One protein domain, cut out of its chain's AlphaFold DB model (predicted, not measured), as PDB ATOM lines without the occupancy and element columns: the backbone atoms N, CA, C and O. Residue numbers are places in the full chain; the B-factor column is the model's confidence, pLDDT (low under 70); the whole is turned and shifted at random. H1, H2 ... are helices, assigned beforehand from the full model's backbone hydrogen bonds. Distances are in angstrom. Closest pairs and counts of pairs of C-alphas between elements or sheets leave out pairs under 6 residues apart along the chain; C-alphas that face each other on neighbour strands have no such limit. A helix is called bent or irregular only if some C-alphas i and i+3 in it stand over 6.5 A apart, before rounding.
ATOM      1  N   MET A   1      20.991  15.516  52.114       71.19
ATOM      2  CA  MET A   1      21.828  14.280  52.193       71.19
ATOM      3  C   MET A   1      21.461  13.293  53.307       71.19
ATOM      4  O   MET A   1      21.399  12.105  53.031       71.19
ATOM      5  N   ALA A   2      21.196  13.718  54.553       80.44
ATOM      6  CA  ALA A   2      20.803  12.766  55.608       80.44
ATOM      7  C   ALA A   2      19.450  12.080  55.325       80.44
ATOM      8  O   ALA A   2      19.322  10.881  55.554       80.44
ATOM      9  N   ALA A   3      18.477  12.826  54.785       85.25
ATOM     10  CA  ALA A   3      17.190  12.278  54.358       85.25
ATOM     11  C   ALA A   3      17.340  11.283  53.195       85.25
ATOM     12  O   ALA A   3      16.805  10.186  53.273       85.25
ATOM     13  N   LEU A   4      18.167  11.599  52.187       85.94
ATOM     14  CA  LEU A   4      18.505  10.663  51.105       85.94
ATOM     15  C   LEU A   4      19.079   9.341  51.638       85.94
ATOM     16  O   LEU A   4      18.568   8.278  51.303       85.94
ATOM     17  N   PHE A   5      20.113   9.388  52.486       87.31
ATOM     18  CA  PHE A   5      20.706   8.164  53.042       87.31
ATOM     19  C   PHE A   5      19.711   7.368  53.892       87.31
ATOM     20  O   PHE A   5      19.735   6.139  53.875       87.31
ATOM     21  N   HIS A   6      18.807   8.051  54.596       87.25
ATOM     22  CA  HIS A   6      17.712   7.395  55.302       87.25
ATOM     23  C   HIS A   6      16.729   6.709  54.336       87.25
ATOM     24  O   HIS A   6      16.359   5.557  54.559       87.25
ATOM     25  N   GLY A   7      16.387   7.368  53.226       88.88
ATOM     26  CA  GLY A   7      15.585   6.809  52.138       88.88
ATOM     27  C   GLY A   7      16.165   5.522  51.562       88.88
ATOM     28  O   GLY A   7      15.473   4.506  51.485       88.88
ATOM     29  N   LEU A   8      17.457   5.554  51.221       89.56
ATOM     30  CA  LEU A   8      18.191   4.419  50.652       89.56
ATOM     31  C   LEU A   8      18.352   3.257  51.642       89.56
ATOM     32  O   LEU A   8      18.394   2.098  51.231       89.56
ATOM     33  N   GLY A   9      18.419   3.551  52.941       89.62
ATOM     34  CA  GLY A   9      18.749   2.570  53.968       89.62
ATOM     35  C   GLY A   9      20.255   2.264  54.041       89.62
ATOM     36  O   GLY A   9      21.023   2.638  53.152       89.62
ATOM     37  N   PRO A  10      20.704   1.597  55.117       86.06
ATOM     38  CA  PRO A  10      22.123   1.499  55.470       86.06
ATOM     39  C   PRO A  10      22.966   0.674  54.490       86.06
ATOM     40  O   PRO A  10      24.105   1.053  54.218       86.06
ATOM     41  N   GLU A  11      22.428  -0.417  53.940       88.12
ATOM     42  CA  GLU A  11      23.165  -1.284  53.009       88.12
ATOM     43  C   GLU A  11      23.495  -0.549  51.707       88.12
ATOM     44  O   GLU A  11      24.658  -0.409  51.336       88.12
ATOM     45  N   ARG A  12      22.468   0.009  51.058       88.44
ATOM     46  CA  ARG A  12      22.583   0.714  49.778       88.44
ATOM     47  C   ARG A  12      23.277   2.073  49.922       88.44
ATOM     48  O   ARG A  12      24.078   2.447  49.075       88.44
ATOM     49  N   ALA A  13      23.054   2.802  51.018       86.12
ATOM     50  CA  ALA A  13      23.844   4.002  51.312       86.12
ATOM     51  C   ALA A  13      25.326   3.672  51.551       86.12
ATOM     52  O   ALA A  13      26.192   4.537  51.406       86.12
ATOM     53  N   GLY A  14      25.632   2.432  51.942       83.38
ATOM     54  CA  GLY A  14      26.981   2.034  52.286       83.38
ATOM     55  C   GLY A  14      27.926   1.806  51.116       83.38
ATOM     56  O   GLY A  14      29.139   1.826  51.313       83.38
ATOM     57  N   THR A  15      27.375   1.656  49.918       84.00
ATOM     58  CA  THR A  15      28.119   1.453  48.676       84.00
ATOM     59  C   THR A  15      28.346   2.752  47.900       84.00
ATOM     60  O   THR A  15      29.062   2.737  46.901       84.00
ATOM     61  N   VAL A  24      35.513  15.301  47.574       75.69
ATOM     62  CA  VAL A  24      35.864  15.765  46.226       75.69
ATOM     63  C   VAL A  24      36.354  14.586  45.389       75.69
ATOM     64  O   VAL A  24      37.413  14.028  45.639       75.69
ATOM     65  N   LEU A  25      35.618  14.261  44.333       84.75
ATOM     66  CA  LEU A  25      36.019  13.292  43.322       84.75
ATOM     67  C   LEU A  25      36.523  14.018  42.079       84.75
ATOM     68  O   LEU A  25      35.871  14.929  41.571       84.75
ATOM     69  N   SER A  26      37.671  13.587  41.557       90.25
ATOM     70  CA  SER A  26      38.189  14.051  40.266       90.25
ATOM     71  C   SER A  26      37.324  13.548  39.103       90.25
ATOM     72  O   SER A  26      36.598  12.565  39.238       90.25
ATOM     73  N   ALA A  27      37.422  14.167  37.924       92.25
ATOM     74  CA  ALA A  27      36.668  13.718  36.747       92.25
ATOM     75  C   ALA A  27      36.916  12.241  36.354       92.25
ATOM     76  O   ALA A  27      35.954  11.540  36.027       92.25
ATOM     77  N   PRO A  28      38.157  11.706  36.412       91.88
ATOM     78  CA  PRO A  28      38.385  10.270  36.246       91.88
ATOM     79  C   PRO A  28      37.667   9.420  37.300       91.88
ATOM     80  O   PRO A  28      37.070   8.406  36.944       91.88
ATOM     81  N   ALA A  29      37.677   9.844  38.567       89.69
ATOM     82  CA  ALA A  29      36.994   9.131  39.644       89.69
ATOM     83  C   ALA A  29      35.468   9.144  39.456       89.69
ATOM     84  O   ALA A  29      34.820   8.117  39.631       89.69
ATOM     85  N   VAL A  30      34.895  10.268  39.011       92.06
ATOM     86  CA  VAL A  30      33.466  10.369  38.675       92.06
ATOM     87  C   VAL A  30      33.088   9.341  37.608       92.06
ATOM     88  O   VAL A  30      32.164   8.558  37.811       92.06
ATOM     89  N   ARG A  31      33.835   9.271  36.498       92.94
ATOM     90  CA  ARG A  31      33.577   8.274  35.442       92.94
ATOM     91  C   ARG A  31      33.745   6.840  35.937       92.94
ATOM     92  O   ARG A  31      32.955   5.979  35.565       92.94
ATOM     93  N   HIS A  32      34.752   6.593  36.771       91.81
ATOM     94  CA  HIS A  32      35.008   5.275  37.348       91.81
ATOM     95  C   HIS A  32      33.859   4.803  38.251       91.81
ATOM     96  O   HIS A  32      33.454   3.646  38.189       91.81
ATOM     97  N   HIS A  33      33.307   5.702  39.066       91.31
ATOM     98  CA  HIS A  33      32.276   5.372  40.045       91.31
ATOM     99  C   HIS A  33      30.837   5.453  39.518       91.31
ATOM    100  O   HIS A  33      29.945   4.862  40.133       91.31
ATOM    101  N   LEU A  34      30.593   6.152  38.401       92.44
ATOM    102  CA  LEU A  34      29.245   6.391  37.873       92.44
ATOM    103  C   LEU A  34      28.396   5.112  37.734       92.44
ATOM    104  O   LEU A  34      27.267   5.142  38.221       92.44
ATOM    105  N   PRO A  35      28.889   3.980  37.186       92.31
ATOM    106  CA  PRO A  35      28.072   2.768  37.074       92.31
ATOM    107  C   PRO A  35      27.594   2.229  38.432       92.31
ATOM    108  O   PRO A  35      26.465   1.760  38.566       92.31
ATOM    109  N   GLY A  36      28.436   2.331  39.468       91.06
ATOM    110  CA  GLY A  36      28.071   1.931  40.828       91.06
ATOM    111  C   GLY A  36      27.022   2.859  41.438       91.06
ATOM    112  O   GLY A  36      26.065   2.397  42.055       91.06
ATOM    113  N   VAL A  37      27.159   4.168  41.216       90.69
ATOM    114  CA  VAL A  37      26.168   5.165  41.651       90.69
ATOM    115  C   VAL A  37      24.834   4.971  40.931       90.69
ATOM    116  O   VAL A  37      23.786   5.034  41.571       90.69
ATOM    117  N   GLU A  38      24.856   4.673  39.632       92.62
ATOM    118  CA  GLU A  38      23.661   4.337  38.855       92.62
ATOM    119  C   GLU A  38      22.950   3.112  39.420       92.62
ATOM    120  O   GLU A  38      21.753   3.183  39.680       92.62
ATOM    121  N   ALA A  39      23.675   2.025  39.694       91.12
ATOM    122  CA  ALA A  39      23.093   0.822  40.286       91.12
ATOM    123  C   ALA A  39      22.460   1.098  41.663       91.12
ATOM    124  O   ALA A  39      21.365   0.623  41.965       91.12
ATOM    125  N   VAL A  40      23.117   1.918  42.484       90.00
ATOM    126  CA  VAL A  40      22.619   2.302  43.809       90.00
ATOM    127  C   VAL A  40      21.389   3.205  43.731       90.00
ATOM    128  O   VAL A  40      20.494   3.092  44.567       90.00
ATOM    129  N   LEU A  41      21.307   4.098  42.750       90.44
ATOM    130  CA  LEU A  41      20.204   5.056  42.636       90.44
ATOM    131  C   LEU A  41      19.097   4.604  41.671       90.44
ATOM    132  O   LEU A  41      18.060   5.262  41.605       90.44
ATOM    133  N   ALA A  42      19.253   3.465  40.991       89.19
ATOM    134  CA  ALA A  42      18.242   2.840  40.136       89.19
ATOM    135  C   ALA A  42      17.101   2.197  40.952       89.19
ATOM    136  O   ALA A  42      16.836   1.000  40.868       89.19
ATOM    137  N   LEU A  43      16.434   2.995  41.785       92.00
ATOM    138  CA  LEU A  43      15.229   2.608  42.511       92.00
ATOM    139  C   LEU A  43      14.017   2.651  41.575       92.00
ATOM    140  O   LEU A  43      13.745   3.677  40.949       92.00
ATOM    141  N   ALA A  44      13.245   1.567  41.531       92.19
ATOM    142  CA  ALA A  44      12.041   1.460  40.708       92.19
ATOM    143  C   ALA A  44      10.857   0.869  41.488       92.19
ATOM    144  O   ALA A  44      11.027   0.276  42.555       92.19
ATOM    145  N   GLY A  45       9.645   1.050  40.954       95.75
ATOM    146  CA  GLY A  45       8.416   0.464  41.500       95.75
ATOM    147  C   GLY A  45       8.227   0.726  42.998       95.75
ATOM    148  O   GLY A  45       8.417   1.843  43.482       95.75
ATOM    149  N   GLU A  46       7.876  -0.323  43.741       96.12
ATOM    150  CA  GLU A  46       7.664  -0.246  45.190       96.12
ATOM    151  C   GLU A  46       8.908   0.181  45.969       96.12
ATOM    152  O   GLU A  46       8.792   0.842  47.001       96.12
ATOM    153  N   GLU A  47      10.102  -0.182  45.496       93.88
ATOM    154  CA  GLU A  47      11.351   0.193  46.154       93.88
ATOM    155  C   GLU A  47      11.516   1.715  46.161       93.88
ATOM    156  O   GLU A  47      11.806   2.312  47.201       93.88
ATOM    157  N   ARG A  48      11.220   2.351  45.022       95.94
ATOM    158  CA  ARG A  48      11.209   3.809  44.893       95.94
ATOM    159  C   ARG A  48      10.151   4.443  45.789       95.94
ATOM    160  O   ARG A  48      10.447   5.416  46.477       95.94
ATOM    161  N   THR A  49       8.940   3.888  45.815       96.69
ATOM    162  CA  THR A  49       7.852   4.387  46.670       96.69
ATOM    163  C   THR A  49       8.245   4.358  48.146       96.69
ATOM    164  O   THR A  49       8.080   5.357  48.844       96.69
ATOM    165  N   ARG A  50       8.839   3.252  48.616       95.62
ATOM    166  CA  ARG A  50       9.327   3.126  49.999       95.62
ATOM    167  C   ARG A  50      10.451   4.113  50.305       95.62
ATOM    168  O   ARG A  50      10.447   4.706  51.380       95.62
ATOM    169  N   ALA A  51      11.394   4.301  49.384       94.94
ATOM    170  CA  ALA A  51      12.477   5.263  49.563       94.94
ATOM    171  C   ALA A  51      11.943   6.699  49.684       94.94
ATOM    172  O   ALA A  51      12.340   7.416  50.598       94.94
ATOM    173  N   LEU A  52      11.005   7.101  48.819       96.25
ATOM    174  CA  LEU A  52      10.381   8.426  48.869       96.25
ATOM    175  C   LEU A  52       9.593   8.658  50.161       96.25
ATOM    176  O   LEU A  52       9.698   9.741  50.730       96.25
ATOM    177  N   ALA A  53       8.855   7.651  50.642       95.38
ATOM    178  CA  ALA A  53       8.127   7.744  51.907       95.38
ATOM    179  C   ALA A  53       9.085   8.006  53.080       95.38
ATOM    180  O   ALA A  53       8.934   8.993  53.790       95.38
ATOM    181  N   ARG A  54      10.159   7.209  53.193       94.56
ATOM    182  CA  ARG A  54      11.194   7.406  54.222       94.56
ATOM    183  C   ARG A  54      11.873   8.772  54.123       94.56
ATOM    184  O   ARG A  54      12.215   9.362  55.142       94.56
ATOM    185  N   ILE A  55      12.116   9.279  52.911       93.50
ATOM    186  CA  ILE A  55      12.672  10.629  52.733       93.50
ATOM    187  C   ILE A  55      11.692  11.676  53.280       93.50
ATOM    188  O   ILE A  55      12.134  12.584  53.976       93.50
ATOM    189  N   GLY A  56      10.392  11.528  53.010       92.25
ATOM    190  CA  GLY A  56       9.338  12.425  53.495       92.25
ATOM    191  C   GLY A  56       9.096  12.377  55.009       92.25
ATOM    192  O   GLY A  56       8.656  13.372  55.574       92.25
ATOM    193  N   ASP A  57       9.438  11.276  55.682       91.62
ATOM    194  CA  ASP A  57       9.346  11.164  57.149       91.62
ATOM    195  C   ASP A  57      10.382  12.040  57.883       91.62
ATOM    196  O   ASP A  57      10.293  12.261  59.095       91.62
ATOM    197  N   ARG A  58      11.406  12.538  57.175       84.56
ATOM    198  CA  ARG A  58      12.414  13.440  57.739       84.56
ATOM    199  C   ARG A  58      11.939  14.894  57.652       84.56
ATOM    200  O   ARG A  58      11.537  15.329  56.580       84.56
ATOM    201  N   PRO A  59      12.096  15.687  58.726       81.31
ATOM    202  CA  PRO A  59      11.807  17.114  58.667       81.31
ATOM    203  C   PRO A  59      12.749  17.828  57.684       81.31
ATOM    204  O   PRO A  59      13.969  17.625  57.729       81.31
ATOM    205  N   GLY A  60      12.173  18.671  56.826       80.94
ATOM    206  CA  GLY A  60      12.860  19.510  55.845       80.94
ATOM    207  C   GLY A  60      11.902  20.002  54.755       80.94
ATOM    208  O   GLY A  60      10.857  19.395  54.538       80.94
ATOM    209  N   ASP A  61      12.274  21.081  54.067       83.12
ATOM    210  CA  ASP A  61      11.455  21.691  53.000       83.12
ATOM    211  C   ASP A  61      11.782  21.142  51.598       83.12
ATOM    212  O   ASP A  61      11.189  21.534  50.593       83.12
ATOM    213  N   GLU A  62      12.762  20.240  51.509       84.12
ATOM    214  CA  GLU A  62      13.230  19.663  50.251       84.12
ATOM    215  C   GLU A  62      12.227  18.624  49.712       84.12
ATOM    216  O   GLU A  62      11.842  17.691  50.417       84.12
ATOM    217  N   ASP A  63      11.852  18.730  48.432       90.62
ATOM    218  CA  ASP A  63      11.008  17.733  47.756       90.62
ATOM    219  C   ASP A  63      11.705  16.352  47.747       90.62
ATOM    220  O   ASP A  63      12.794  16.223  47.169       90.62
ATOM    221  N   PRO A  64      11.081  15.291  48.305       92.06
ATOM    222  CA  PRO A  64      11.642  13.942  48.321       92.06
ATOM    223  C   PRO A  64      12.079  13.415  46.952       92.06
ATOM    224  O   PRO A  64      13.060  12.674  46.859       92.06
ATOM    225  N   ARG A  65      11.380  13.797  45.875       93.06
ATOM    226  CA  ARG A  65      11.736  13.392  44.507       93.06
ATOM    227  C   ARG A  65      13.008  14.081  44.043       93.06
ATOM    228  O   ARG A  65      13.890  13.419  43.510       93.06
ATOM    229  N   GLN A  66      13.135  15.383  44.290       90.62
ATOM    230  CA  GLN A  66      14.358  16.120  43.961       90.62
ATOM    231  C   GLN A  66      15.547  15.612  44.773       90.62
ATOM    232  O   GLN A  66      16.643  15.467  44.233       90.62
ATOM    233  N   LEU A  67      15.318  15.287  46.043       89.88
ATOM    234  CA  LEU A  67      16.318  14.675  46.908       89.88
ATOM    235  C   LEU A  67      16.813  13.327  46.388       89.88
ATOM    236  O   LEU A  67      18.006  13.040  46.497       89.88
ATOM    237  N   LEU A  68      15.909  12.506  45.850       91.50
ATOM    238  CA  LEU A  68      16.236  11.186  45.326       91.50
ATOM    239  C   LEU A  68      16.893  11.245  43.940       91.50
ATOM    240  O   LEU A  68      17.918  10.603  43.717       91.50
ATOM    241  N   ASP A  69      16.320  12.018  43.019       91.81
ATOM    242  CA  ASP A  69      16.721  12.026  41.609       91.81
ATOM    243  C   ASP A  69      17.894  12.998  41.342       91.81
ATOM    244  O   ASP A  69      18.704  12.794  40.433       91.81
ATOM    245  N   GLY A  70      18.022  14.054  42.154       90.75
ATOM    246  CA  GLY A  70      19.023  15.115  42.009       90.75
ATOM    247  C   GLY A  70      20.479  14.632  42.013       90.75
ATOM    248  O   GLY A  70      21.229  15.022  41.115       90.75
ATOM    249  N   PRO A  71      20.906  13.770  42.955       89.00
ATOM    250  CA  PRO A  71      22.267  13.247  42.978       89.00
ATOM    251  C   PRO A  71      22.653  12.540  41.676       89.00
ATOM    252  O   PRO A  71      23.711  12.825  41.122       89.00
ATOM    253  N   LEU A  72      21.789  11.669  41.143       90.38
ATOM    254  CA  LEU A  72      22.107  10.928  39.923       90.38
ATOM    255  C   LEU A  72      22.252  11.853  38.709       90.38
ATOM    256  O   LEU A  72      23.125  11.642  37.867       90.38
ATOM    257  N   ARG A  73      21.423  12.903  38.642       92.12
ATOM    258  CA  ARG A  73      21.529  13.943  37.615       92.12
ATOM    259  C   ARG A  73      22.895  14.635  37.658       92.12
ATOM    260  O   ARG A  73      23.570  14.664  36.635       92.12
ATOM    261  N   VAL A  74      23.335  15.089  38.834       91.19
ATOM    262  CA  VAL A  74      24.649  15.742  39.012       91.19
ATOM    263  C   VAL A  74      25.796  14.821  38.587       91.19
ATOM    264  O   VAL A  74      26.718  15.252  37.900       91.19
ATOM    265  N   TRP A  75      25.730  13.540  38.953       92.12
ATOM    266  CA  TRP A  75      26.744  12.553  38.578       92.12
ATOM    267  C   TRP A  75      26.845  12.350  37.062       92.12
ATOM    268  O   TRP A  75      27.949  12.322  36.516       92.12
ATOM    269  N   ARG A  76      25.705  12.246  36.373       94.56
ATOM    270  CA  ARG A  76      25.657  12.106  34.910       94.56
ATOM    271  C   ARG A  76      26.153  13.357  34.196       94.56
ATOM    272  O   ARG A  76      26.938  13.245  33.260       94.56
ATOM    273  N   GLU A  77      25.737  14.533  34.658       95.00
ATOM    274  CA  GLU A  77      26.180  15.819  34.114       95.00
ATOM    275  C   GLU A  77      27.693  16.002  34.275       95.00
ATOM    276  O   GLU A  77      28.377  16.332  33.307       95.00
ATOM    277  N   ALA A  78      28.243  15.713  35.458       93.94
ATOM    278  CA  ALA A  78      29.678  15.809  35.706       93.94
ATOM    279  C   ALA A  78      30.482  14.821  34.846       93.94
ATOM    280  O   ALA A  78      31.496  15.199  34.257       93.94
ATOM    281  N   ALA A  79      30.018  13.574  34.714       94.81
ATOM    282  CA  ALA A  79      30.667  12.583  33.863       94.81
ATOM    283  C   ALA A  79      30.661  12.999  32.384       94.81
ATOM    284  O   ALA A  79      31.697  12.896  31.722       94.81
ATOM    285  N   PHE A  80      29.523  13.501  31.892       95.75
ATOM    286  CA  PHE A  80      29.367  14.001  30.527       95.75
ATOM    287  C   PHE A  80      30.271  15.212  30.254       95.75
ATOM    288  O   PHE A  80      30.947  15.258  29.229       95.75
ATOM    289  N   ALA A  81      30.338  16.160  31.190       96.19
ATOM    290  CA  ALA A  81      31.141  17.376  31.067       96.19
ATOM    291  C   ALA A  81      32.637  17.175  31.381       96.19
ATOM    292  O   ALA A  81      33.431  18.101  31.221       96.19
ATOM    293  N   GLY A  82      33.045  15.992  31.852       94.88
ATOM    294  CA  GLY A  82      34.424  15.736  32.270       94.88
ATOM    295  C   GLY A  82      34.838  16.512  33.524       94.88
ATOM    296  O   GLY A  82      36.003  16.885  33.650       94.88
ATOM    297  N   LEU A  83      33.902  16.738  34.448       93.50
ATOM    298  CA  LEU A  83      34.100  17.469  35.698       93.50
ATOM    299  C   LEU A  83      34.213  16.528  36.901       93.50
ATOM    300  O   LEU A  83      33.733  15.394  36.888       93.50
ATOM    301  N   GLY A  84      34.858  17.021  37.958       90.25
ATOM    302  CA  GLY A  84      34.782  16.411  39.281       90.25
ATOM    303  C   GLY A  84      33.452  16.715  39.977       90.25
ATOM    304  O   GLY A  84      32.723  17.618  39.573       90.25
ATOM    305  N   VAL A  85      33.156  15.987  41.051       87.00
ATOM    306  CA  VAL A  85      31.991  16.235  41.913       87.00
ATOM    307  C   VAL A  85      32.497  16.505  43.314       87.00
ATOM    308  O   VAL A  85      33.331  15.760  43.819       87.00
ATOM    309  N   PHE A  86      31.967  17.534  43.966       83.31
ATOM    310  CA  PHE A  86      32.117  17.681  45.405       83.31
ATOM    311  C   PHE A  86      30.751  17.761  46.069       83.31
ATOM    312  O   PHE A  86      29.788  18.241  45.469       83.31
TER     313      PHE A  86
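What this domain is: This is residues 1 to 15 and 24 to 86 of the 92 residues of an uncharacterized protein of Streptomyces sp. 5112.2 (UniProt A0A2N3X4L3). Two longer helices, H3 and H5, run side by side in opposite ways, and at one end of H5 a second pair, H4 and H1, is set crosswise to H5, with H4 and H5 meeting near their ends as an L. H2 is a short turn near both H1 and H3, and the stretches 24 to 25 and 85 to 86 pair at the other end of the H3 and H5 pair. The printed part has 78 residues with five named helices, H1 to H5 in chain order, and no named strand; the class is all helix. It is compact, with a radius of gyration of the C-alphas of 12.9 A, and the C-alphas span 35 by 23 by 19 A, only just elongated.

How they stand to each other: H1, residues 2 to 8, touches H4, residues 45 to 56, at a shallow tilt of 20 degrees, opposite ways; their closest C-alphas, those of Gly 7 and Ala 51, are 4.3 A apart. H2, residues 10 to 13, is close to H1 but not clearly touching, with the C-alphas of Phe 5 and Ala 13 closest at 5.5 A. H3, residues 27 to 41, is close to H2 but not clearly touching, with the C-alphas of Arg 12 and Val 40 closest at 6.2 A. H3 and H4 are apart. H5, residues 64 to 81, is the hub and touches H1, H3 and H4. H3 and H5 stand at a shallow tilt of 32 degrees, opposite ways, with the C-alphas of Arg 31 and Ala 79 closest at 5.4 A. Residues 52 to 56 of H4 touch residues 64 to 68 of H5; the C-alphas of Ile 55 and Pro 64 are closest at 5.6 A, and the helices are only just about perpendicular at 72 degrees. H1 and H5 only just touch, with 3 pairs of C-alphas within 8 A, those of Leu 4 and Leu 67 closest at 6.2 A. Every O i to N i+4 pair is within hydrogen-bond range in H1 and H4, against 9 of 11 in H3 and 12 of 14 in H5; H2 is too short for such a pair.

Where its parts are: H1 begins at C-alpha 2, (20.803, 12.766, 55.608), and is 10.1 A long; H2 measures 5.1 A. H3 is 19.5 A long and irregular, with C-alphas 32 and 35 7.4 A apart. H4 is 17.0 A long and begins at C-alpha 45, (8.416, 0.464, 41.500). H5, 26.3 A long, ends at C-alpha 81, (31.141, 17.376, 31.067); it has a kink of 29 degrees near residue 71 and is only just irregular, with C-alphas 68 and 71 6.8 A apart.

The domain as a whole: The C-alphas farthest apart, those of Pro 28 and Asp 57, are 35.8 A apart. Residues 16 to 23 are not printed, and C-alphas 15 and 24 are 16.5 A apart across this cut, which falls in the link from H2 to H3. The links H1 to H2 and H3 to H4 are tight, and H4 to H5 is short. Residues 24 to 25 pair antiparallel with 85 to 86. The mean pLDDT of the printed part is 90.1, and no printed residue is under 70.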